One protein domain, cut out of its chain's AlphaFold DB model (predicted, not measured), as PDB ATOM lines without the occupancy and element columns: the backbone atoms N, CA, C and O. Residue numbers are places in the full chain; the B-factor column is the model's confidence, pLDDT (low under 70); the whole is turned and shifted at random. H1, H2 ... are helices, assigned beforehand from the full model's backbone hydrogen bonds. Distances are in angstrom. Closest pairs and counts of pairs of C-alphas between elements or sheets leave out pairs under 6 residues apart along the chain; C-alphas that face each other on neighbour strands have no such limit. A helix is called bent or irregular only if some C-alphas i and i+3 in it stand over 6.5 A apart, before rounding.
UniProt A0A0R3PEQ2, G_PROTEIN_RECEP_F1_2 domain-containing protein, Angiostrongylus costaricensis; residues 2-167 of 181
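What this domain is: This is residues 2 to 167 of the 181 residues of the protein "G_PROTEIN_RECEP_F1_2 domain-containing protein" of Angiostrongylus costaricensis (UniProt A0A0R3PEQ2). One very long, kinked helix, H1, sticks out as a bare arm with its residues 2 to 41, and the other helices gather loosely along the rest of it. At the far end the second arm of the bent helix H4 packs on residues 61 to 76 of H1, while H2, the short H3 and H4's first arm make a loose body with few contacts. The printed part has 166 residues, with four named helices in the order H1, H2, H3, H4 and no named strand; the class is all helix. It is extended, with a radius of gyration of the C-alphas of 30.6 A, and spans 109 by 42 by 27 A, much of that length being the free arm.

How they stand to each other: Start with H1, residues 2 to 76, which has a kink of 27 degrees near residue 44. Look next at H4, residues 133 to 167, assigned as one helix by its hydrogen bonds but bent: C-alphas 147 and 150 are 7.0 A apart. Its arms H4a and H4b stand at a shallow tilt of 29 degrees. H1 touches H4b with residues 61 to 76 alone, at a steep tilt of 42 degrees, the same way; their closest C-alphas, of Met 65 and Ser 155, are 5.0 A apart. H1 and H4a are close but not clearly touching, with the C-alphas of Tyr 58 and Gly 147 closest at 5.8 A. H2, residues 87 to 105, and H1 are near each other, with 6 pairs of C-alphas within 10 A. H2 is close to but not clearly touching H4a, at a shallow tilt of 16 degrees, opposite ways; the closest C-alphas, of Met 105 and Tyr 139, are 7.8 A apart. H3, residues 124 to 127, is close to but not clearly touching H4a, with the C-alphas of Ile 126 and Ala 136 closest at 6.8 A. H3 and H4b are apart. Every O i to N i+4 pair is within hydrogen-bond range in H4a and H4b, against 69 of 71 in H1 and 14 of 15 in H2; H3 is too short for such a pair.

Where its parts are: Find C-alpha 2 at (-42.282, 69.843, 10.580); from there H1 runs 106.8 A to C-alpha 76 at (-17.623, -11.698, -53.804). H2 measures 26.3 A and H3 5.0 A. H4a, residues 133 to 147, measures 21.0 A, and H4b, residues 150 to 167, runs 25.8 A to C-alpha 167 at (-5.809, -8.227, -57.719).

The domain as a whole: The C-alphas of Ala 2 and Trp 167 are the two farthest apart, at 110.0 A. The printed part has no cut. The 18 residues from H2 to H3 are a long link. Look for low confidence, pLDDT under 70, in 75 residues, among them 76 to 136.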
ATOM      1  N   ALA A   2     -43.611  70.484  10.621       77.62
ATOM      2  CA  ALA A   2     -42.282  69.843  10.580       77.62
ATOM      3  C   ALA A   2     -42.250  68.399  11.136       77.62
ATOM      4  O   ALA A   2     -41.744  67.504  10.476       77.62
ATOM      5  N   LEU A   3     -42.884  68.151  12.290       78.50
ATOM      6  CA  LEU A   3     -42.899  66.828  12.940       78.50
ATOM      7  C   LEU A   3     -43.657  65.756  12.125       78.50
ATOM      8  O   LEU A   3     -43.282  64.592  12.113       78.50
ATOM      9  N   TYR A   4     -44.695  66.164  11.387       81.94
ATOM     10  CA  TYR A   4     -45.452  65.279  10.494       81.94
ATOM     11  C   TYR A   4     -44.630  64.867   9.260       81.94
ATOM     12  O   TYR A   4     -44.645  63.703   8.872       81.94
ATOM     13  N   ASN A   5     -43.855  65.794   8.686       82.06
ATOM     14  CA  ASN A   5     -42.976  65.492   7.554       82.06
ATOM     15  C   ASN A   5     -41.813  64.567   7.958       82.06
ATOM     16  O   ASN A   5     -41.483  63.658   7.205       82.06
ATOM     17  N   GLU A   6     -41.246  64.745   9.156       86.38
ATOM     18  CA  GLU A   6     -40.222  63.848   9.726       86.38
ATOM     19  C   GLU A   6     -40.749  62.411   9.915       86.38
ATOM     20  O   GLU A   6     -40.056  61.446   9.595       86.38
ATOM     21  N   ALA A   7     -41.997  62.252  10.376       84.19
ATOM     22  CA  ALA A   7     -42.628  60.940  10.538       84.19
ATOM     23  C   ALA A   7     -42.859  60.228   9.191       84.19
ATOM     24  O   ALA A   7     -42.549  59.045   9.056       84.19
ATOM     25  N   ILE A   8     -43.315  60.953   8.164       85.25
ATOM     26  CA  ILE A   8     -43.488  60.408   6.805       85.25
ATOM     27  C   ILE A   8     -42.141  60.036   6.172       85.25
ATOM     28  O   ILE A   8     -42.019  59.000   5.513       85.25
ATOM     29  N   GLU A   9     -41.108  60.857   6.376       88.56
ATOM     30  CA  GLU A   9     -39.744  60.578   5.918       88.56
ATOM     31  C   GLU A   9     -39.207  59.279   6.548       88.56
ATOM     32  O   GLU A   9     -38.580  58.464   5.864       88.56
ATOM     33  N   PHE A  10     -39.496  59.054   7.833       87.50
ATOM     34  CA  PHE A  10     -39.119  57.850   8.572       87.50
ATOM     35  C   PHE A  10     -39.852  56.596   8.076       87.50
ATOM     36  O   PHE A  10     -39.201  55.591   7.780       87.50
ATOM     37  N   GLU A  11     -41.173  56.657   7.897       86.31
ATOM     38  CA  GLU A  11     -41.968  55.538   7.369       86.31
ATOM     39  C   GLU A  11     -41.530  55.142   5.951       86.31
ATOM     40  O   GLU A  11     -41.366  53.956   5.647       86.31
ATOM     41  N   ARG A  12     -41.235  56.131   5.096       89.81
ATOM     42  CA  ARG A  12     -40.704  55.903   3.745       89.81
ATOM     43  C   ARG A  12     -39.340  55.216   3.775       89.81
ATOM     44  O   ARG A  12     -39.104  54.286   3.001       89.81
ATOM     45  N   LYS A  13     -38.438  55.647   4.664       88.81
ATOM     46  CA  LYS A  13     -37.117  55.020   4.834       88.81
ATOM     47  C   LYS A  13     -37.240  53.581   5.322       88.81
ATOM     48  O   LYS A  13     -36.576  52.709   4.768       88.81
ATOM     49  N   ILE A  14     -38.115  53.314   6.290       90.12
ATOM     50  CA  ILE A  14     -38.379  51.957   6.786       90.12
ATOM     51  C   ILE A  14     -38.907  51.059   5.667       90.12
ATOM     52  O   ILE A  14     -38.390  49.958   5.485       90.12
ATOM     53  N   GLY A  15     -39.879  51.530   4.880       89.06
ATOM     54  CA  GLY A  15     -40.440  50.757   3.769       89.06
ATOM     55  C   GLY A  15     -39.386  50.350   2.733       89.06
ATOM     56  O   GLY A  15     -39.342  49.192   2.315       89.06
ATOM     57  N   ILE A  16     -38.485  51.269   2.374       92.38
ATOM     58  CA  ILE A  16     -37.385  51.001   1.432       92.38
ATOM     59  C   ILE A  16     -36.383  49.997   2.021       92.38
ATOM     60  O   ILE A  16     -35.964  49.072   1.325       92.38
ATOM     61  N   ILE A  17     -36.019  50.149   3.298       93.56
ATOM     62  CA  ILE A  17     -35.078  49.246   3.978       93.56
ATOM     63  C   ILE A  17     -35.644  47.824   4.037       93.56
ATOM     64  O   ILE A  17     -34.948  46.870   3.692       93.56
ATOM     65  N   ILE A  18     -36.913  47.675   4.419       91.69
ATOM     66  CA  ILE A  18     -37.581  46.373   4.496       91.69
ATOM     67  C   ILE A  18     -37.623  45.714   3.114       91.69
ATOM     68  O   ILE A  18     -37.238  44.553   2.978       91.69
ATOM     69  N   ALA A  19     -38.021  46.454   2.074       91.31
ATOM     70  CA  ALA A  19     -38.059  45.937   0.707       91.31
ATOM     71  C   ALA A  19     -36.677  45.455   0.229       91.31
ATOM     72  O   ALA A  19     -36.570  44.395  -0.388       91.31
ATOM     73  N   PHE A  20     -35.613  46.191   0.560       94.31
ATOM     74  CA  PHE A  20     -34.244  45.812   0.214       94.31
ATOM     75  C   PHE A  20     -33.786  44.536   0.934       94.31
ATOM     76  O   PHE A  20     -33.186  43.659   0.312       94.31
ATOM     77  N   ILE A  21     -34.114  44.391   2.222       94.44
ATOM     78  CA  ILE A  21     -33.805  43.186   3.006       94.44
ATOM     79  C   ILE A  21     -34.513  41.961   2.415       94.44
ATOM     80  O   ILE A  21     -33.873  40.934   2.190       94.44
ATOM     81  N   PHE A  22     -35.808  42.064   2.107       92.56
ATOM     82  CA  PHE A  22     -36.553  40.961   1.494       92.56
ATOM     83  C   PHE A  22     -36.019  40.596   0.106       92.56
ATOM     84  O   PHE A  22     -35.873  39.411  -0.196       92.56
ATOM     85  N   ALA A  23     -35.665  41.588  -0.714       92.44
ATOM     86  CA  ALA A  23     -35.049  41.346  -2.016       92.44
ATOM     87  C   ALA A  23     -33.714  40.593  -1.883       92.44
ATOM     88  O   ALA A  23     -33.486  39.623  -2.605       92.44
ATOM     89  N   LEU A  24     -32.863  40.973  -0.925       93.00
ATOM     90  CA  LEU A  24     -31.601  40.280  -0.650       93.00
ATOM     91  C   LEU A  24     -31.814  38.824  -0.224       93.00
ATOM     92  O   LEU A  24     -31.138  37.937  -0.742       93.00
ATOM     93  N   ILE A  25     -32.766  38.565   0.676       93.75
ATOM     94  CA  ILE A  25     -33.087  37.204   1.132       93.75
ATOM     95  C   ILE A  25     -33.548  36.334  -0.044       93.75
ATOM     96  O   ILE A  25     -33.091  35.200  -0.182       93.75
ATOM     97  N   ILE A  26     -34.405  36.867  -0.921       93.69
ATOM     98  CA  ILE A  26     -34.882  36.152  -2.111       93.69
ATOM     99  C   ILE A  26     -33.721  35.849  -3.059       93.69
ATOM    100  O   ILE A  26     -33.589  34.715  -3.511       93.69
ATOM    101  N   VAL A  27     -32.854  36.826  -3.339       93.25
ATOM    102  CA  VAL A  27     -31.704  36.630  -4.232       93.25
ATOM    103  C   VAL A  27     -30.758  35.567  -3.678       93.25
ATOM    104  O   VAL A  27     -30.377  34.657  -4.411       93.25
ATOM    105  N   ILE A  28     -30.429  35.618  -2.386       92.38
ATOM    106  CA  ILE A  28     -29.570  34.615  -1.740       92.38
ATOM    107  C   ILE A  28     -30.227  33.228  -1.784       92.38
ATOM    108  O   ILE A  28     -29.559  32.248  -2.112       92.38
ATOM    109  N   GLY A  29     -31.535  33.136  -1.523       88.00
ATOM    110  CA  GLY A  29     -32.283  31.879  -1.593       88.00
ATOM    111  C   GLY A  29     -32.337  31.282  -3.003       88.00
ATOM    112  O   GLY A  29     -32.145  30.080  -3.177       88.00
ATOM    113  N   VAL A  30     -32.534  32.117  -4.027       91.81
ATOM    114  CA  VAL A  30     -32.540  31.691  -5.435       91.81
ATOM    115  C   VAL A  30     -31.151  31.237  -5.873       91.81
ATOM    116  O   VAL A  30     -31.028  30.173  -6.475       91.81
ATOM    117  N   VAL A  31     -30.103  31.995  -5.542       90.56
ATOM    118  CA  VAL A  31     -28.714  31.628  -5.863       90.56
ATOM    119  C   VAL A  31     -28.319  30.334  -5.155       90.56
ATOM    120  O   VAL A  31     -27.726  29.462  -5.784       90.56
ATOM    121  N   GLY A  32     -28.698  30.163  -3.884       84.81
ATOM    122  CA  GLY A  32     -28.464  28.933  -3.128       84.81
ATOM    123  C   GLY A  32     -29.146  27.718  -3.761       84.81
ATOM    124  O   GLY A  32     -28.487  26.716  -4.033       84.81
ATOM    125  N   ASN A  33     -30.439  27.824  -4.081       83.06
ATOM    126  CA  ASN A  33     -31.180  26.751  -4.751       83.06
ATOM    127  C   ASN A  33     -30.616  26.439  -6.142       83.06
ATOM    128  O   ASN A  33     -30.495  25.271  -6.510       83.06
ATOM    129  N   PHE A  34     -30.226  27.462  -6.903       83.19
ATOM    130  CA  PHE A  34     -29.583  27.283  -8.200       83.19
ATOM    131  C   PHE A  34     -28.249  26.540  -8.066       83.19
ATOM    132  O   PHE A  34     -27.989  25.619  -8.837       83.19
ATOM    133  N   LEU A  35     -27.437  26.866  -7.054       79.56
ATOM    134  CA  LEU A  35     -26.180  26.168  -6.783       79.56
ATOM    135  C   LEU A  35     -26.409  24.685  -6.463       79.56
ATOM    136  O   LEU A  35     -25.704  23.833  -6.997       79.56
ATOM    137  N   VAL A  36     -27.417  24.369  -5.642       75.12
ATOM    138  CA  VAL A  36     -27.780  22.981  -5.300       75.12
ATOM    139  C   VAL A  36     -28.213  22.207  -6.545       75.12
ATOM    140  O   VAL A  36     -27.761  21.083  -6.758       75.12
ATOM    141  N   VAL A  37     -29.028  22.818  -7.409       74.12
ATOM    142  CA  VAL A  37     -29.447  22.207  -8.678       74.12
ATOM    143  C   VAL A  37     -28.251  22.003  -9.611       74.12
ATOM    144  O   VAL A  37     -28.117  20.929 -10.186       74.12
ATOM    145  N   VAL A  38     -27.346  22.975  -9.738       74.56
ATOM    146  CA  VAL A  38     -26.146  22.856 -10.583       74.56
ATOM    147  C   VAL A  38     -25.204  21.762 -10.077       74.56
ATOM    148  O   VAL A  38     -24.720  20.964 -10.879       74.56
ATOM    149  N   VAL A  39     -24.973  21.673  -8.764       67.81
ATOM    150  CA  VAL A  39     -24.146  20.611  -8.168       67.81
ATOM    151  C   VAL A  39     -24.789  19.241  -8.387       67.81
ATOM    152  O   VAL A  39     -24.106  18.328  -8.851       67.81
ATOM    153  N   ALA A  40     -26.099  19.105  -8.169       65.38
ATOM    154  CA  ALA A  40     -26.816  17.861  -8.444       65.38
ATOM    155  C   ALA A  40     -26.735  17.477  -9.932       65.38
ATOM    156  O   ALA A  40     -26.398  16.345 -10.268       65.38
ATOM    157  N   LEU A  41     -26.967  18.424 -10.847       65.00
ATOM    158  CA  LEU A  41     -26.874  18.197 -12.291       65.00
ATOM    159  C   LEU A  41     -25.455  17.836 -12.744       65.00
ATOM    160  O   LEU A  41     -25.300  17.060 -13.688       65.00
ATOM    161  N   SER A  42     -24.418  18.359 -12.087       67.44
ATOM    162  CA  SER A  42     -23.026  18.067 -12.442       67.44
ATOM    163  C   SER A  42     -22.672  16.581 -12.279       67.44
ATOM    164  O   SER A  42     -21.978  16.022 -13.133       67.44
ATOM    165  N   GLN A  43     -23.230  15.909 -11.265       65.12
ATOM    166  CA  GLN A  43     -23.055  14.470 -11.045       65.12
ATOM    167  C   GLN A  43     -23.696  13.651 -12.173       65.12
ATOM    168  O   GLN A  43     -23.043  12.801 -12.781       65.12
ATOM    169  N   TRP A  44     -24.943  13.967 -12.536       64.06
ATOM    170  CA  TRP A  44     -25.643  13.304 -13.642       64.06
ATOM    171  C   TRP A  44     -24.958  13.540 -14.990       64.06
ATOM    172  O   TRP A  44     -24.798  12.613 -15.785       64.06
ATOM    173  N   THR A  45     -24.493  14.766 -15.231       68.19
ATOM    174  CA  THR A  45     -23.830  15.149 -16.485       68.19
ATOM    175  C   THR A  45     -22.508  14.402 -16.668       68.19
ATOM    176  O   THR A  45     -22.207  13.945 -17.769       68.19
ATOM    177  N   CYS A  46     -21.744  14.207 -15.590       69.81
ATOM    178  CA  CYS A  46     -20.507  13.423 -15.583       69.81
ATOM    179  C   CYS A  46     -20.733  11.947 -15.963       69.81
ATOM    180  O   CYS A  46     -19.976  11.375 -16.753       69.81
ATOM    181  N   ILE A  47     -21.790  11.326 -15.439       67.06
ATOM    182  CA  ILE A  47     -22.142   9.937 -15.761       67.06
ATOM    183  C   ILE A  47     -22.575   9.836 -17.225       67.06
ATOM    184  O   ILE A  47     -22.078   8.992 -17.975       67.06
ATOM    185  N   MET A  48     -23.460  10.741 -17.653       65.19
ATOM    186  CA  MET A  48     -23.962  10.773 -19.022       65.19
ATOM    187  C   MET A  48     -22.836  10.983 -20.034       65.19
ATOM    188  O   MET A  48     -22.763  10.239 -21.009       65.19
ATOM    189  N   ILE A  49     -21.931  11.941 -19.816       72.38
ATOM    190  CA  ILE A  49     -20.874  12.240 -20.789       72.38
ATOM    191  C   ILE A  49     -19.899  11.069 -20.962       72.38
ATOM    192  O   ILE A  49     -19.538  10.750 -22.091       72.38
ATOM    193  N   ASN A  50     -19.540  10.367 -19.880       67.69
ATOM    194  CA  ASN A  50     -18.698   9.168 -19.960       67.69
ATOM    195  C   ASN A  50     -19.406   8.026 -20.702       67.69
ATOM    196  O   ASN A  50     -18.805   7.370 -21.554       67.69
ATOM    197  N   PHE A  51     -20.699   7.819 -20.435       68.56
ATOM    198  CA  PHE A  51     -21.499   6.832 -21.155       68.56
ATOM    199  C   PHE A  51     -21.571   7.145 -22.656       68.56
ATOM    200  O   PHE A  51     -21.263   6.284 -23.480       68.56
ATOM    201  N   PHE A  52     -21.915   8.382 -23.025       71.81
ATOM    202  CA  PHE A  52     -21.994   8.808 -24.424       71.81
ATOM    203  C   PHE A  52     -20.635   8.740 -25.133       71.81
ATOM    204  O   PHE A  52     -20.577   8.328 -26.294       71.81
ATOM    205  N   GLN A  53     -19.536   9.076 -24.451       79.12
ATOM    206  CA  GLN A  53     -18.181   8.963 -24.995       79.12
ATOM    207  C   GLN A  53     -17.850   7.514 -25.371       79.12
ATOM    208  O   GLN A  53     -17.392   7.248 -26.483       79.12
ATOM    209  N   HIS A  54     -18.107   6.559 -24.476       72.81
ATOM    210  CA  HIS A  54     -17.867   5.150 -24.772       72.81
ATOM    211  C   HIS A  54     -18.836   4.623 -25.836       72.81
ATOM    212  O   HIS A  54     -18.388   4.037 -26.821       72.81
ATOM    213  N   ALA A  55     -20.139   4.874 -25.695       74.75
ATOM    214  CA  ALA A  55     -21.156   4.401 -26.633       74.75
ATOM    215  C   ALA A  55     -20.901   4.890 -28.069       74.75
ATOM    216  O   ALA A  55     -20.931   4.093 -29.007       74.75
ATOM    217  N   SER A  56     -20.585   6.177 -28.248       81.62
ATOM    218  CA  SER A  56     -20.284   6.750 -29.567       81.62
ATOM    219  C   SER A  56     -19.044   6.123 -30.210       81.62
ATOM    220  O   SER A  56     -19.079   5.772 -31.394       81.62
ATOM    221  N   ALA A  57     -17.980   5.896 -29.432       82.19
ATOM    222  CA  ALA A  57     -16.777   5.224 -29.906       82.19
ATOM    223  C   ALA A  57     -17.084   3.801 -30.408       82.19
ATOM    224  O   ALA A  57     -16.702   3.465 -31.532       82.19
ATOM    225  N   TYR A  58     -17.845   2.996 -29.656       78.94
ATOM    226  CA  TYR A  58     -18.260   1.662 -30.112       78.94
ATOM    227  C   TYR A  58     -19.079   1.717 -31.397       78.94
ATOM    228  O   TYR A  58     -18.763   1.006 -32.354       78.94
ATOM    229  N   CYS A  59     -20.105   2.569 -31.442       77.38
ATOM    230  CA  CYS A  59     -20.951   2.714 -32.622       77.38
ATOM    231  C   CYS A  59     -20.115   3.017 -33.872       77.38
ATOM    232  O   CYS A  59     -20.345   2.413 -34.921       77.38
ATOM    233  N   SER A  60     -19.108   3.891 -33.761       86.88
ATOM    234  CA  SER A  60     -18.241   4.252 -34.887       86.88
ATOM    235  C   SER A  60     -17.440   3.059 -35.434       86.88
ATOM    236  O   SER A  60     -17.485   2.779 -36.632       86.88
ATOM    237  N   VAL A  61     -16.768   2.296 -34.566       85.56
ATOM    238  CA  VAL A  61     -15.883   1.195 -34.974       85.56
ATOM    239  C   VAL A  61     -16.682   0.027 -35.561       85.56
ATOM    240  O   VAL A  61     -16.293  -0.560 -36.574       85.56
ATOM    241  N   TRP A  62     -17.842  -0.279 -34.983       79.31
ATOM    242  CA  TRP A  62     -18.743  -1.297 -35.521       79.31
ATOM    243  C   TRP A  62     -19.381  -0.873 -36.847       79.31
ATOM    244  O   TRP A  62     -19.499  -1.696 -37.756       79.31
ATOM    245  N   THR A  63     -19.707   0.411 -37.012       83.06
ATOM    246  CA  THR A  63     -20.171   0.950 -38.299       83.06
ATOM    247  C   THR A  63     -19.104   0.791 -39.383       83.06
ATOM    248  O   THR A  63     -19.418   0.340 -40.483       83.06
ATOM    249  N   LEU A  64     -17.831   1.073 -39.074       86.56
ATOM    250  CA  LEU A  64     -16.717   0.860 -40.008       86.56
ATOM    251  C   LEU A  64     -16.590  -0.610 -40.432       86.56
ATOM    252  O   LEU A  64     -16.402  -0.899 -41.615       86.56
ATOM    253  N   MET A  65     -16.739  -1.547 -39.492       84.62
ATOM    254  CA  MET A  65     -16.747  -2.974 -39.817       84.62
ATOM    255  C   MET A  65     -17.915  -3.336 -40.747       84.62
ATOM    256  O   MET A  65     -17.704  -4.033 -41.743       84.62
ATOM    257  N   LEU A  66     -19.127  -2.851 -40.462       76.50
ATOM    258  CA  LEU A  66     -20.304  -3.102 -41.298       76.50
ATOM    259  C   LEU A  66     -20.142  -2.524 -42.712       76.50
ATOM    260  O   LEU A  66     -20.488  -3.199 -43.680       76.50
ATOM    261  N   MET A  67     -19.551  -1.333 -42.854       85.62
ATOM    262  CA  MET A  67     -19.223  -0.754 -44.165       85.62
ATOM    263  C   MET A  67     -18.215  -1.614 -44.943       85.62
ATOM    264  O   MET A  67     -18.378  -1.831 -46.146       85.62
ATOM    265  N   ALA A  68     -17.177  -2.129 -44.276       83.31
ATOM    266  CA  ALA A  68     -16.195  -3.021 -44.895       83.31
ATOM    267  C   ALA A  68     -16.832  -4.344 -45.352       83.31
ATOM    268  O   ALA A  68     -16.541  -4.844 -46.442       83.31
ATOM    269  N   LEU A  69     -17.728  -4.893 -44.528       78.69
ATOM    270  CA  LEU A  69     -18.489  -6.101 -44.827       78.69
ATOM    271  C   LEU A  69     -19.409  -5.906 -46.035       78.69
ATOM    272  O   LEU A  69     -19.472  -6.785 -46.896       78.69
ATOM    273  N   ASP A  70     -20.082  -4.759 -46.126       79.44
ATOM    274  CA  ASP A  70     -20.959  -4.445 -47.250       79.44
ATOM    275  C   ASP A  70     -20.206  -4.424 -48.586       79.44
ATOM    276  O   ASP A  70     -20.583  -5.133 -49.525       79.44
ATOM    277  N   ARG A  71     -19.061  -3.728 -48.619       83.06
ATOM    278  CA  ARG A  71     -18.171  -3.694 -49.789       83.06
ATOM    279  C   ARG A  71     -17.645  -5.076 -50.167       83.06
ATOM    280  O   ARG A  71     -17.611  -5.416 -51.346       83.06
ATOM    281  N   TYR A  72     -17.244  -5.884 -49.185       78.31
ATOM    282  CA  TYR A  72     -16.752  -7.238 -49.441       78.31
ATOM    283  C   TYR A  72     -17.819  -8.124 -50.095       78.31
ATOM    284  O   TYR A  72     -17.534  -8.849 -51.051       78.31
ATOM    285  N   LEU A  73     -19.057  -8.052 -49.606       69.94
ATOM    286  CA  LEU A  73     -20.149  -8.887 -50.096       69.94
ATOM    287  C   LEU A  73     -20.609  -8.479 -51.500       69.94
ATOM    288  O   LEU A  73     -20.866  -9.366 -52.310       69.94
ATOM    289  N   ALA A  74     -20.618  -7.179 -51.814       76.31
ATOM    290  CA  ALA A  74     -20.896  -6.688 -53.167       76.31
ATOM    291  C   ALA A  74     -19.908  -7.233 -54.221       76.31
ATOM    292  O   ALA A  74     -20.290  -7.457 -55.364       76.31
ATOM    293  N   VAL A  75     -18.648  -7.476 -53.841       71.44
ATOM    294  CA  VAL A  75     -17.597  -7.958 -54.756       71.44
ATOM    295  C   VAL A  75     -17.580  -9.484 -54.896       71.44
ATOM    296  O   VAL A  75     -17.277  -9.992 -55.973       71.44
ATOM    297  N   VAL A  76     -17.841 -10.236 -53.819       65.81
ATOM    298  CA  VAL A  76     -17.623 -11.698 -53.804       65.81
ATOM    299  C   VAL A  76     -18.886 -12.510 -54.110       65.81
ATOM    300  O   VAL A  76     -18.764 -13.590 -54.682       65.81
ATOM    301  N   TYR A  77     -20.082 -12.016 -53.775       63.56
ATOM    302  CA  TYR A  77     -21.331 -12.757 -53.979       63.56
ATOM    303  C   TYR A  77     -22.450 -11.847 -54.511       63.56
ATOM    304  O   TYR A  77     -23.215 -11.301 -53.715       63.56
ATOM    305  N   PRO A  78     -22.585 -11.697 -55.842       56.84
ATOM    306  CA  PRO A  78     -23.578 -10.798 -56.424       56.84
ATOM    307  C   PRO A  78     -25.035 -11.270 -56.265       56.84
ATOM    308  O   PRO A  78     -25.920 -10.422 -56.313       56.84
ATOM    309  N   VAL A  79     -25.324 -12.574 -56.075       56.03
ATOM    310  CA  VAL A  79     -26.731 -13.049 -56.062       56.03
ATOM    311  C   VAL A  79     -27.053 -14.279 -55.183       56.03
ATOM    312  O   VAL A  79     -28.122 -14.295 -54.583       56.03
ATOM    313  N   ASP A  80     -26.147 -15.247 -54.966       49.78
ATOM    314  CA  ASP A  80     -26.499 -16.506 -54.253       49.78
ATOM    315  C   ASP A  80     -26.168 -16.563 -52.745       49.78
ATOM    316  O   ASP A  80     -26.457 -17.547 -52.069       49.78
ATOM    317  N   SER A  81     -25.598 -15.502 -52.162       39.22
ATOM    318  CA  SER A  81     -25.296 -15.442 -50.714       39.22
ATOM    319  C   SER A  81     -26.342 -14.662 -49.902       39.22
ATOM    320  O   SER A  81     -26.100 -14.340 -48.733       39.22
ATOM    321  N   LEU A  82     -27.503 -14.347 -50.483       51.78
ATOM    322  CA  LEU A  82     -28.572 -13.608 -49.795       51.78
ATOM    323  C   LEU A  82     -29.148 -14.359 -48.579       51.78
ATOM    324  O   LEU A  82     -29.699 -13.733 -47.679       51.78
ATOM    325  N   THR A  83     -29.003 -15.683 -48.521       46.03
ATOM    326  CA  THR A  83     -29.549 -16.526 -47.444       46.03
ATOM    327  C   THR A  83     -28.616 -16.660 -46.237       46.03
ATOM    328  O   THR A  83     -29.097 -16.691 -45.106       46.03
ATOM    329  N   LEU A  84     -27.289 -16.663 -46.429       48.19
ATOM    330  CA  LEU A  84     -26.312 -16.658 -45.324       48.19
ATOM    331  C   LEU A  84     -26.010 -15.237 -44.812       48.19
ATOM    332  O   LEU A  84     -25.600 -15.043 -43.667       48.19
ATOM    333  N   ARG A  85     -26.261 -14.228 -45.656       52.84
ATOM    334  CA  ARG A  85     -26.243 -12.800 -45.335       52.84
ATOM    335  C   ARG A  85     -27.645 -12.345 -44.935       52.84
ATOM    336  O   ARG A  85     -28.272 -11.564 -45.639       52.84
ATOM    337  N   SER A  86     -28.132 -12.769 -43.772       51.72
ATOM    338  CA  SER A  86     -29.181 -11.977 -43.136       51.72
ATOM    339  C   SER A  86     -28.497 -10.831 -42.387       51.72
ATOM    340  O   SER A  86     -27.884 -11.086 -41.345       51.72
ATOM    341  N   PRO A  87     -28.575  -9.567 -42.851       52.41
ATOM    342  CA  PRO A  87     -28.151  -8.421 -42.047       52.41
ATOM    343  C   PRO A  87     -28.861  -8.419 -40.689       52.41
ATOM    344  O   PRO A  87     -28.299  -7.933 -39.720       52.41
ATOM    345  N   LYS A  88     -30.036  -9.057 -40.579       53.59
ATOM    346  CA  LYS A  88     -30.712  -9.277 -39.301       53.59
ATOM    347  C   LYS A  88     -29.921 -10.215 -38.393       53.59
ATOM    348  O   LYS A  88     -29.786  -9.891 -37.231       53.59
ATOM    349  N   ASN A  89     -29.322 -11.300 -38.886       57.88
ATOM    350  CA  ASN A  89     -28.498 -12.189 -38.049       57.88
ATOM    351  C   ASN A  89     -27.162 -11.550 -37.662       57.88
ATOM    352  O   ASN A  89     -26.688 -11.783 -36.558       57.88
ATOM    353  N   ALA A  90     -26.573 -10.721 -38.528       60.50
ATOM    354  CA  ALA A  90     -25.376  -9.951 -38.194       60.50
ATOM    355  C   ALA A  90     -25.680  -8.831 -37.186       60.50
ATOM    356  O   ALA A  90     -24.914  -8.636 -36.254       60.50
ATOM    357  N   VAL A  91     -26.820  -8.146 -37.326       58.91
ATOM    358  CA  VAL A  91     -27.315  -7.151 -36.363       58.91
ATOM    359  C   VAL A  91     -27.752  -7.813 -35.060       58.91
ATOM    360  O   VAL A  91     -27.504  -7.249 -34.010       58.91
ATOM    361  N   ILE A  92     -28.337  -9.013 -35.088       63.50
ATOM    362  CA  ILE A  92     -28.667  -9.795 -33.890       63.50
ATOM    363  C   ILE A  92     -27.383 -10.283 -33.223       63.50
ATOM    364  O   ILE A  92     -27.255 -10.138 -32.019       63.50
ATOM    365  N   ALA A  93     -26.398 -10.787 -33.967       62.72
ATOM    366  CA  ALA A  93     -25.102 -11.165 -33.410       62.72
ATOM    367  C   ALA A  93     -24.368  -9.948 -32.837       62.72
ATOM    368  O   ALA A  93     -23.809 -10.038 -31.755       62.72
ATOM    369  N   LEU A  94     -24.429  -8.798 -33.511       65.12
ATOM    370  CA  LEU A  94     -23.899  -7.531 -33.022       65.12
ATOM    371  C   LEU A  94     -24.637  -7.060 -31.769       65.12
ATOM    372  O   LEU A  94     -23.999  -6.698 -30.793       65.12
ATOM    373  N   ALA A  95     -25.967  -7.105 -31.769       62.81
ATOM    374  CA  ALA A  95     -26.804  -6.734 -30.639       62.81
ATOM    375  C   ALA A  95     -26.598  -7.680 -29.457       62.81
ATOM    376  O   ALA A  95     -26.576  -7.220 -28.330       62.81
ATOM    377  N   VAL A  96     -26.376  -8.973 -29.693       63.81
ATOM    378  CA  VAL A  96     -26.013  -9.956 -28.665       63.81
ATOM    379  C   VAL A  96     -24.591  -9.693 -28.172       63.81
ATOM    380  O   VAL A  96     -24.372  -9.639 -26.973       63.81
ATOM    381  N   VAL A  97     -23.629  -9.423 -29.055       63.44
ATOM    382  CA  VAL A  97     -22.254  -9.037 -28.685       63.44
ATOM    383  C   VAL A  97     -22.202  -7.676 -27.986       63.44
ATOM    384  O   VAL A  97     -21.259  -7.423 -27.253       63.44
ATOM    385  N   PHE A  98     -23.201  -6.813 -28.160       64.12
ATOM    386  CA  PHE A  98     -23.343  -5.548 -27.439       64.12
ATOM    387  C   PHE A  98     -24.059  -5.767 -26.095       64.12
ATOM    388  O   PHE A  98     -23.584  -5.331 -25.051       64.12
ATOM    389  N   ALA A  99     -25.160  -6.522 -26.094       58.31
ATOM    390  CA  ALA A  99     -26.006  -6.787 -24.934       58.31
ATOM    391  C   ALA A  99     -25.390  -7.769 -23.933       58.31
ATOM    392  O   ALA A  99     -25.715  -7.698 -22.757       58.31
ATOM    393  N   VAL A 100     -24.499  -8.666 -24.353       59.69
ATOM    394  CA  VAL A 100     -23.784  -9.586 -23.457       59.69
ATOM    395  C   VAL A 100     -22.802  -8.810 -22.568       59.69
ATOM    396  O   VAL A 100     -22.979  -8.847 -21.357       59.69
ATOM    397  N   PRO A 101     -21.828  -8.034 -23.077       57.44
ATOM    398  CA  PRO A 101     -20.932  -7.252 -22.228       57.44
ATOM    399  C   PRO A 101     -21.648  -6.097 -21.522       57.44
ATOM    400  O   PRO A 101     -21.336  -5.836 -20.368       57.44
ATOM    401  N   ILE A 102     -22.638  -5.441 -22.136       57.38
ATOM    402  CA  ILE A 102     -23.408  -4.398 -21.438       57.38
ATOM    403  C   ILE A 102     -24.320  -5.026 -20.373       57.38
ATOM    404  O   ILE A 102     -24.360  -4.556 -19.252       57.38
ATOM    405  N   GLY A 103     -24.999  -6.135 -20.644       52.38
ATOM    406  CA  GLY A 103     -25.876  -6.787 -19.666       52.38
ATOM    407  C   GLY A 103     -25.129  -7.474 -18.519       52.38
ATOM    408  O   GLY A 103     -25.573  -7.409 -17.378       52.38
ATOM    409  N   LEU A 104     -23.980  -8.104 -18.796       50.59
ATOM    410  CA  LEU A 104     -23.174  -8.795 -17.780       50.59
ATOM    411  C   LEU A 104     -22.279  -7.845 -16.974       50.59
ATOM    412  O   LEU A 104     -22.025  -8.122 -15.805       50.59
ATOM    413  N   MET A 105     -21.804  -6.739 -17.562       49.12
ATOM    414  CA  MET A 105     -20.871  -5.813 -16.889       49.12
ATOM    415  C   MET A 105     -21.557  -4.553 -16.348       49.12
ATOM    416  O   MET A 105     -21.082  -3.961 -15.381       49.12
ATOM    417  N   HIS A 106     -22.687  -4.166 -16.945       45.94
ATOM    418  CA  HIS A 106     -23.591  -3.111 -16.483       45.94
ATOM    419  C   HIS A 106     -24.806  -3.713 -15.753       45.94
ATOM    420  O   HIS A 106     -25.849  -3.068 -15.636       45.94
ATOM    421  N   GLY A 107     -24.672  -4.936 -15.213       39.28
ATOM    422  CA  GLY A 107     -25.461  -5.322 -14.046       39.28
ATOM    423  C   GLY A 107     -25.380  -4.163 -13.059       39.28
ATOM    424  O   GLY A 107     -24.294  -3.626 -12.854       39.28
ATOM    425  N   ILE A 108     -26.537  -3.694 -12.602       34.97
ATOM    426  CA  ILE A 108     -26.757  -2.438 -11.879       34.97
ATOM    427  C   ILE A 108     -25.945  -2.446 -10.576       34.97
ATOM    428  O   ILE A 108     -26.457  -2.691  -9.492       34.97
ATOM    429  N   TYR A 109     -24.645  -2.214 -10.674       41.56
ATOM    430  CA  TYR A 109     -23.814  -1.827  -9.561       41.56
ATOM    431  C   TYR A 109     -23.878  -0.312  -9.598       41.56
ATOM    432  O   TYR A 109     -23.337   0.324 -10.501       41.56
ATOM    433  N   ALA A 110     -24.659   0.256  -8.684       38.56
ATOM    434  CA  ALA A 110     -24.661   1.684  -8.441       38.56
ATOM    435  C   ALA A 110     -23.230   2.079  -8.049       38.56
ATOM    436  O   ALA A 110     -22.810   1.897  -6.909       38.56
ATOM    437  N   TYR A 111     -22.434   2.509  -9.025       45.97
ATOM    438  CA  TYR A 111     -21.120   3.069  -8.763       45.97
ATOM    439  C   TYR A 111     -21.358   4.503  -8.308       45.97
ATOM    440  O   TYR A 111     -21.730   5.361  -9.105       45.97
ATOM    441  N   ASP A 112     -21.204   4.734  -7.011       42.00
ATOM    442  CA  ASP A 112     -21.427   6.041  -6.409       42.00
ATOM    443  C   ASP A 112     -20.225   6.937  -6.723       42.00
ATOM    444  O   ASP A 112     -19.205   6.860  -6.041       42.00
ATOM    445  N   PHE A 113     -20.284   7.705  -7.821       50.84
ATOM    446  CA  PHE A 113     -19.227   8.634  -8.242       50.84
ATOM    447  C   PHE A 113     -19.068   9.759  -7.211       50.84
ATOM    448  O   PHE A 113     -19.577  10.863  -7.390       50.84
ATOM    449  N   PHE A 114     -18.354   9.482  -6.120       47.12
ATOM    450  CA  PHE A 114     -18.008  10.489  -5.128       47.12
ATOM    451  C   PHE A 114     -16.999  11.471  -5.725       47.12
ATOM    452  O   PHE A 114     -15.838  11.146  -5.977       47.12
ATOM    453  N   THR A 115     -17.453  12.700  -5.948       46.66
ATOM    454  CA  THR A 115     -16.624  13.849  -6.313       46.66
ATOM    455  C   THR A 115     -15.944  14.414  -5.065       46.66
ATOM    456  O   THR A 115     -16.191  15.560  -4.700       46.66
ATOM    457  N   GLU A 116     -15.116  13.631  -4.372       44.19
ATOM    458  CA  GLU A 116     -14.325  14.144  -3.247       44.19
ATOM    459  C   GLU A 116     -12.826  14.144  -3.580       44.19
ATOM    460  O   GLU A 116     -12.180  13.116  -3.748       44.19
ATOM    461  N   VAL A 117     -12.291  15.364  -3.694       39.53
ATOM    462  CA  VAL A 117     -10.865  15.738  -3.629       39.53
ATOM    463  C   VAL A 117      -9.930  15.196  -4.730       39.53
ATOM    464  O   VAL A 117      -8.758  14.925  -4.504       39.53
ATOM    465  N   ARG A 118     -10.407  15.133  -5.975       39.12
ATOM    466  CA  ARG A 118      -9.654  15.462  -7.210       39.12
ATOM    467  C   ARG A 118     -10.632  15.358  -8.374       39.12
ATOM    468  O   ARG A 118     -11.348  14.373  -8.479       39.12
ATOM    469  N   SER A 119     -10.685  16.374  -9.228       44.50
ATOM    470  CA  SER A 119     -11.630  16.504 -10.344       44.50
ATOM    471  C   SER A 119     -11.426  15.452 -11.447       44.50
ATOM    472  O   SER A 119     -11.013  15.779 -12.556       44.50
ATOM    473  N   THR A 120     -11.689  14.179 -11.164       49.22
ATOM    474  CA  THR A 120     -11.630  13.093 -12.145       49.22
ATOM    475  C   THR A 120     -12.876  12.230 -12.035       49.22
ATOM    476  O   THR A 120     -13.018  11.433 -11.114       49.22
ATOM    477  N   CYS A 121     -13.772  12.388 -13.009       53.31
ATOM    478  CA  CYS A 121     -14.889  11.482 -13.249       53.31
ATOM    479  C   CYS A 121     -14.351  10.122 -13.710       53.31
ATOM    480  O   CYS A 121     -14.033   9.951 -14.885       53.31
ATOM    481  N   ALA A 122     -14.204   9.175 -12.787       56.19
ATOM    482  CA  ALA A 122     -13.721   7.826 -13.066       56.19
ATOM    483  C   ALA A 122     -14.444   6.792 -12.191       56.19
ATOM    484  O   ALA A 122     -15.008   7.127 -11.153       56.19
ATOM    485  N   ILE A 123     -14.441   5.528 -12.624       57.25
ATOM    486  CA  ILE A 123     -15.097   4.408 -11.932       57.25
ATOM    487  C   ILE A 123     -14.550   4.279 -10.497       57.25
ATOM    488  O   ILE A 123     -13.361   4.040 -10.284       57.25
ATOM    489  N   VAL A 124     -15.447   4.395  -9.515       55.19
ATOM    490  CA  VAL A 124     -15.153   4.490  -8.068       55.19
ATOM    491  C   VAL A 124     -14.416   3.271  -7.539       55.19
ATOM    492  O   VAL A 124     -13.468   3.388  -6.775       55.19
ATOM    493  N   SER A 125     -14.769   2.089  -8.033       50.62
ATOM    494  CA  SER A 125     -14.160   0.830  -7.607       50.62
ATOM    495  C   SER A 125     -12.652   0.748  -7.924       50.62
ATOM    496  O   SER A 125     -11.915   0.028  -7.251       50.62
ATOM    497  N   ILE A 126     -12.171   1.538  -8.893       49.47
ATOM    498  CA  ILE A 126     -10.763   1.605  -9.315       49.47
ATOM    499  C   ILE A 126     -10.029   2.742  -8.585       49.47
ATOM    500  O   ILE A 126      -8.854   2.600  -8.256       49.47
ATOM    501  N   ALA A 127     -10.720   3.847  -8.290       47.56
ATOM    502  CA  ALA A 127     -10.162   4.990  -7.568       47.56
ATOM    503  C   ALA A 127     -10.010   4.728  -6.056       47.56
ATOM    504  O   ALA A 127      -9.052   5.194  -5.445       47.56
ATOM    505  N   THR A 128     -10.909   3.941  -5.455       49.44
ATOM    506  CA  THR A 128     -10.925   3.671  -4.004       49.44
ATOM    507  C   THR A 128     -10.107   2.432  -3.605       49.44
ATOM    508  O   THR A 128     -10.044   2.095  -2.429       49.44
ATOM    509  N   SER A 129      -9.449   1.739  -4.549       49.97
ATOM    510  CA  SER A 129      -8.652   0.515  -4.295       49.97
ATOM    511  C   SER A 129      -9.404  -0.617  -3.564       49.97
ATOM    512  O   SER A 129      -8.786  -1.528  -3.018       49.97
ATOM    513  N   THR A 130     -10.741  -0.583  -3.558       52.88
ATOM    514  CA  THR A 130     -11.613  -1.585  -2.920       52.88
ATOM    515  C   THR A 130     -12.033  -2.703  -3.878       52.88
ATOM    516  O   THR A 130     -12.524  -3.738  -3.431       52.88
ATOM    517  N   ALA A 131     -11.817  -2.543  -5.189       52.56
ATOM    518  CA  ALA A 131     -12.010  -3.615  -6.159       52.56
ATOM    519  C   ALA A 131     -10.799  -4.549  -6.216       52.56
ATOM    520  O   ALA A 131      -9.652  -4.117  -6.325       52.56
ATOM    521  N   THR A 132     -11.059  -5.854  -6.275       57.94
ATOM    522  CA  THR A 132     -10.043  -6.842  -6.649       57.94
ATOM    523  C   THR A 132      -9.405  -6.457  -7.988       57.94
ATOM    524  O   THR A 132     -10.112  -6.329  -8.991       57.94
ATOM    525  N   LEU A 133      -8.073  -6.322  -8.023       62.84
ATOM    526  CA  LEU A 133      -7.271  -5.975  -9.212       62.84
ATOM    527  C   LEU A 133      -7.642  -6.819 -10.451       62.84
ATOM    528  O   LEU A 133      -7.597  -6.347 -11.588       62.84
ATOM    529  N   THR A 134      -8.058  -8.064 -10.219       64.62
ATOM    530  CA  THR A 134      -8.524  -9.025 -11.223       64.62
ATOM    531  C   THR A 134      -9.804  -8.583 -11.936       64.62
ATOM    532  O   THR A 134      -9.922  -8.783 -13.144       64.62
ATOM    533  N   PHE A 135     -10.742  -7.945 -11.233       66.06
ATOM    534  CA  PHE A 135     -11.997  -7.457 -11.812       66.06
ATOM    535  C   PHE A 135     -11.749  -6.249 -12.722       66.06
ATOM    536  O   PHE A 135     -12.162  -6.257 -13.880       66.06
ATOM    537  N   ALA A 136     -10.975  -5.265 -12.249       64.81
ATOM    538  CA  ALA A 136     -10.616  -4.086 -13.039       64.81
ATOM    539  C   ALA A 136      -9.834  -4.463 -14.310       64.81
ATOM    540  O   ALA A 136     -10.144  -3.988 -15.403       64.81
ATOM    541  N   ARG A 137      -8.857  -5.375 -14.196       70.19
ATOM    542  CA  ARG A 137      -8.113  -5.891 -15.355       70.19
ATOM    543  C   ARG A 137      -9.014  -6.614 -16.348       70.19
ATOM    544  O   ARG A 137      -8.952  -6.318 -17.537       70.19
ATOM    545  N   THR A 138      -9.853  -7.533 -15.872       69.19
ATOM    546  CA  THR A 138     -10.771  -8.286 -16.739       69.19
ATOM    547  C   THR A 138     -11.736  -7.350 -17.468       69.19
ATOM    548  O   THR A 138     -11.959  -7.525 -18.667       69.19
ATOM    549  N   TYR A 139     -12.232  -6.311 -16.791       72.00
ATOM    550  CA  TYR A 139     -13.088  -5.285 -17.386       72.00
ATOM    551  C   TYR A 139     -12.385  -4.529 -18.526       72.00
ATOM    552  O   TYR A 139     -12.878  -4.527 -19.655       72.00
ATOM    553  N   PHE A 140     -11.204  -3.952 -18.274       74.50
ATOM    554  CA  PHE A 140     -10.469  -3.200 -19.300       74.50
ATOM    555  C   PHE A 140     -10.041  -4.067 -20.484       74.50
ATOM    556  O   PHE A 140     -10.132  -3.628 -21.631       74.50
ATOM    557  N   ILE A 141      -9.590  -5.297 -20.222       76.38
ATOM    558  CA  ILE A 141      -9.173  -6.231 -21.274       76.38
ATOM    559  C   ILE A 141     -10.368  -6.585 -22.158       76.38
ATOM    560  O   ILE A 141     -10.278  -6.484 -23.378       76.38
ATOM    561  N   THR A 142     -11.503  -6.943 -21.558       74.25
ATOM    562  CA  THR A 142     -12.713  -7.306 -22.310       74.25
ATOM    563  C   THR A 142     -13.201  -6.125 -23.148       74.25
ATOM    564  O   THR A 142     -13.437  -6.272 -24.347       74.25
ATOM    565  N   PHE A 143     -13.261  -4.930 -22.559       75.56
ATOM    566  CA  PHE A 143     -13.617  -3.697 -23.260       75.56
ATOM    567  C   PHE A 143     -12.703  -3.436 -24.469       75.56
ATOM    568  O   PHE A 143     -13.176  -3.158 -25.569       75.56
ATOM    569  N   ASN A 144     -11.386  -3.568 -24.299       80.75
ATOM    570  CA  ASN A 144     -10.422  -3.348 -25.375       80.75
ATOM    571  C   ASN A 144     -10.550  -4.389 -26.501       80.75
ATOM    572  O   ASN A 144     -10.513  -4.042 -27.683       80.75
ATOM    573  N   VAL A 145     -10.757  -5.660 -26.150       81.88
ATOM    574  CA  VAL A 145     -10.898  -6.737 -27.135       81.88
ATOM    575  C   VAL A 145     -12.150  -6.537 -27.989       81.88
ATOM    576  O   VAL A 145     -12.055  -6.568 -29.215       81.88
ATOM    577  N   PHE A 146     -13.308  -6.280 -27.374       76.94
ATOM    578  CA  PHE A 146     -14.572  -6.113 -28.098       76.94
ATOM    579  C   PHE A 146     -14.715  -4.743 -28.778       76.94
ATOM    580  O   PHE A 146     -15.339  -4.650 -29.834       76.94
ATOM    581  N   GLY A 147     -14.142  -3.686 -28.200       76.62
ATOM    582  CA  GLY A 147     -14.242  -2.320 -28.719       76.62
ATOM    583  C   GLY A 147     -13.182  -1.927 -29.736       76.62
ATOM    584  O   GLY A 147     -13.387  -0.970 -30.477       76.62
ATOM    585  N   TYR A 148     -12.064  -2.652 -29.796       81.69
ATOM    586  CA  TYR A 148     -10.940  -2.290 -30.654       81.69
ATOM    587  C   TYR A 148     -10.420  -3.481 -31.460       81.69
ATOM    588  O   TYR A 148     -10.531  -3.483 -32.685       81.69
ATOM    589  N   ILE A 149      -9.905  -4.521 -30.796       85.62
ATOM    590  CA  ILE A 149      -9.168  -5.606 -31.474       85.62
ATOM    591  C   ILE A 149     -10.067  -6.401 -32.425       85.62
ATOM    592  O   ILE A 149      -9.703  -6.621 -33.580       85.62
ATOM    593  N   LEU A 150     -11.239  -6.829 -31.961       81.81
ATOM    594  CA  LEU A 150     -12.155  -7.664 -32.734       81.81
ATOM    595  C   LEU A 150     -12.681  -6.940 -33.988       81.81
ATOM    596  O   LEU A 150     -12.501  -7.472 -35.088       81.81
ATOM    597  N   PRO A 151     -13.280  -5.737 -33.899       81.62
ATOM    598  CA  PRO A 151     -13.814  -5.078 -35.086       81.62
ATOM    599  C   PRO A 151     -12.732  -4.573 -36.055       81.62
ATOM    600  O   PRO A 151     -12.932  -4.634 -37.274       81.62
ATOM    601  N   LEU A 152     -11.561  -4.155 -35.562       87.00
ATOM    602  CA  LEU A 152     -10.427  -3.815 -36.429       87.00
ATOM    603  C   LEU A 152      -9.825  -5.051 -37.103       87.00
ATOM    604  O   LEU A 152      -9.528  -5.017 -38.294       87.00
ATOM    605  N   GLY A 153      -9.701  -6.164 -36.383       86.38
ATOM    606  CA  GLY A 153      -9.211  -7.420 -36.945       86.38
ATOM    607  C   GLY A 153     -10.119  -7.943 -38.059       86.38
ATOM    608  O   GLY A 153      -9.641  -8.311 -39.134       86.38
ATOM    609  N   ILE A 154     -11.438  -7.914 -37.838       81.75
ATOM    610  CA  ILE A 154     -12.422  -8.324 -38.848       81.75
ATOM    611  C   ILE A 154     -12.377  -7.390 -40.060       81.75
ATOM    612  O   ILE A 154     -12.281  -7.872 -41.188       81.75
ATOM    613  N   SER A 155     -12.408  -6.070 -39.855       87.44
ATOM    614  CA  SER A 155     -12.356  -5.116 -40.972       87.44
ATOM    615  C   SER A 155     -11.069  -5.261 -41.793       87.44
ATOM    616  O   SER A 155     -11.147  -5.368 -43.018       87.44
ATOM    617  N   ALA A 156      -9.902  -5.385 -41.153       89.06
ATOM    618  CA  ALA A 156      -8.627  -5.611 -41.832       89.06
ATOM    619  C   ALA A 156      -8.621  -6.915 -42.650       89.06
ATOM    620  O   ALA A 156      -8.204  -6.921 -43.812       89.06
ATOM    621  N   LEU A 157      -9.134  -8.014 -42.087       84.50
ATOM    622  CA  LEU A 157      -9.231  -9.300 -42.782       84.50
ATOM    623  C   LEU A 157     -10.149  -9.219 -44.014       84.50
ATOM    624  O   LEU A 157      -9.811  -9.763 -45.072       84.50
ATOM    625  N   LEU A 158     -11.296  -8.545 -43.891       82.38
ATOM    626  CA  LEU A 158     -12.255  -8.350 -44.982       82.38
ATOM    627  C   LEU A 158     -11.649  -7.510 -46.110       82.38
ATOM    628  O   LEU A 158     -11.683  -7.934 -47.268       82.38
ATOM    629  N   TYR A 159     -11.013  -6.381 -45.782       85.19
ATOM    630  CA  TYR A 159     -10.319  -5.539 -46.759       85.19
ATOM    631  C   TYR A 159      -9.175  -6.279 -47.453       85.19
ATOM    632  O   TYR A 159      -9.065  -6.237 -48.680       85.19
ATOM    633  N   TRP A 160      -8.361  -7.020 -46.701       87.00
ATOM    634  CA  TRP A 160      -7.274  -7.821 -47.261       87.00
ATOM    635  C   TRP A 160      -7.784  -8.895 -48.230       87.00
ATOM    636  O   TRP A 160      -7.218  -9.106 -49.305       87.00
ATOM    637  N   ARG A 161      -8.876  -9.591 -47.882       81.88
ATOM    638  CA  ARG A 161      -9.508 -10.578 -48.773       81.88
ATOM    639  C   ARG A 161     -10.101  -9.926 -50.022       81.88
ATOM    640  O   ARG A 161      -9.940 -10.494 -51.100       81.88
ATOM    641  N   MET A 162     -10.731  -8.761 -49.894       83.69
ATOM    642  CA  MET A 162     -11.265  -7.988 -51.020       83.69
ATOM    643  C   MET A 162     -10.152  -7.574 -51.992       83.69
ATOM    644  O   MET A 162     -10.236  -7.880 -53.179       83.69
ATOM    645  N   LEU A 163      -9.074  -6.964 -51.488       84.25
ATOM    646  CA  LEU A 163      -7.925  -6.534 -52.292       84.25
ATOM    647  C   LEU A 163      -7.260  -7.708 -53.013       84.25
ATOM    648  O   LEU A 163      -7.009  -7.631 -54.211       84.25
ATOM    649  N   ARG A 164      -7.044  -8.837 -52.324       83.12
ATOM    650  CA  ARG A 164      -6.486 -10.040 -52.965       83.12
ATOM    651  C   ARG A 164      -7.384 -10.602 -54.064       83.12
ATOM    652  O   ARG A 164      -6.866 -11.149 -55.033       83.12
ATOM    653  N   ARG A 165      -8.709 -10.516 -53.920       77.25
ATOM    654  CA  ARG A 165      -9.648 -10.929 -54.974       77.25
ATOM    655  C   ARG A 165      -9.572  -9.979 -56.159       77.25
ATOM    656  O   ARG A 165      -9.347 -10.464 -57.258       77.25
ATOM    657  N   LEU A 166      -9.648  -8.669 -55.929       78.94
ATOM    658  CA  LEU A 166      -9.531  -7.663 -56.986       78.94
ATOM    659  C   LEU A 166      -8.221  -7.814 -57.768       78.94
ATOM    660  O   LEU A 166      -8.234  -7.801 -58.993       78.94
ATOM    661  N   TRP A 167      -7.107  -8.053 -57.074       81.38
ATOM    662  CA  TRP A 167      -5.809  -8.227 -57.719       81.38
ATOM    663  C   TRP A 167      -5.720  -9.515 -58.550       81.38
ATOM    664  O   TRP A 167      -5.089  -9.537 -59.601       81.38
TER     665      TRP A 167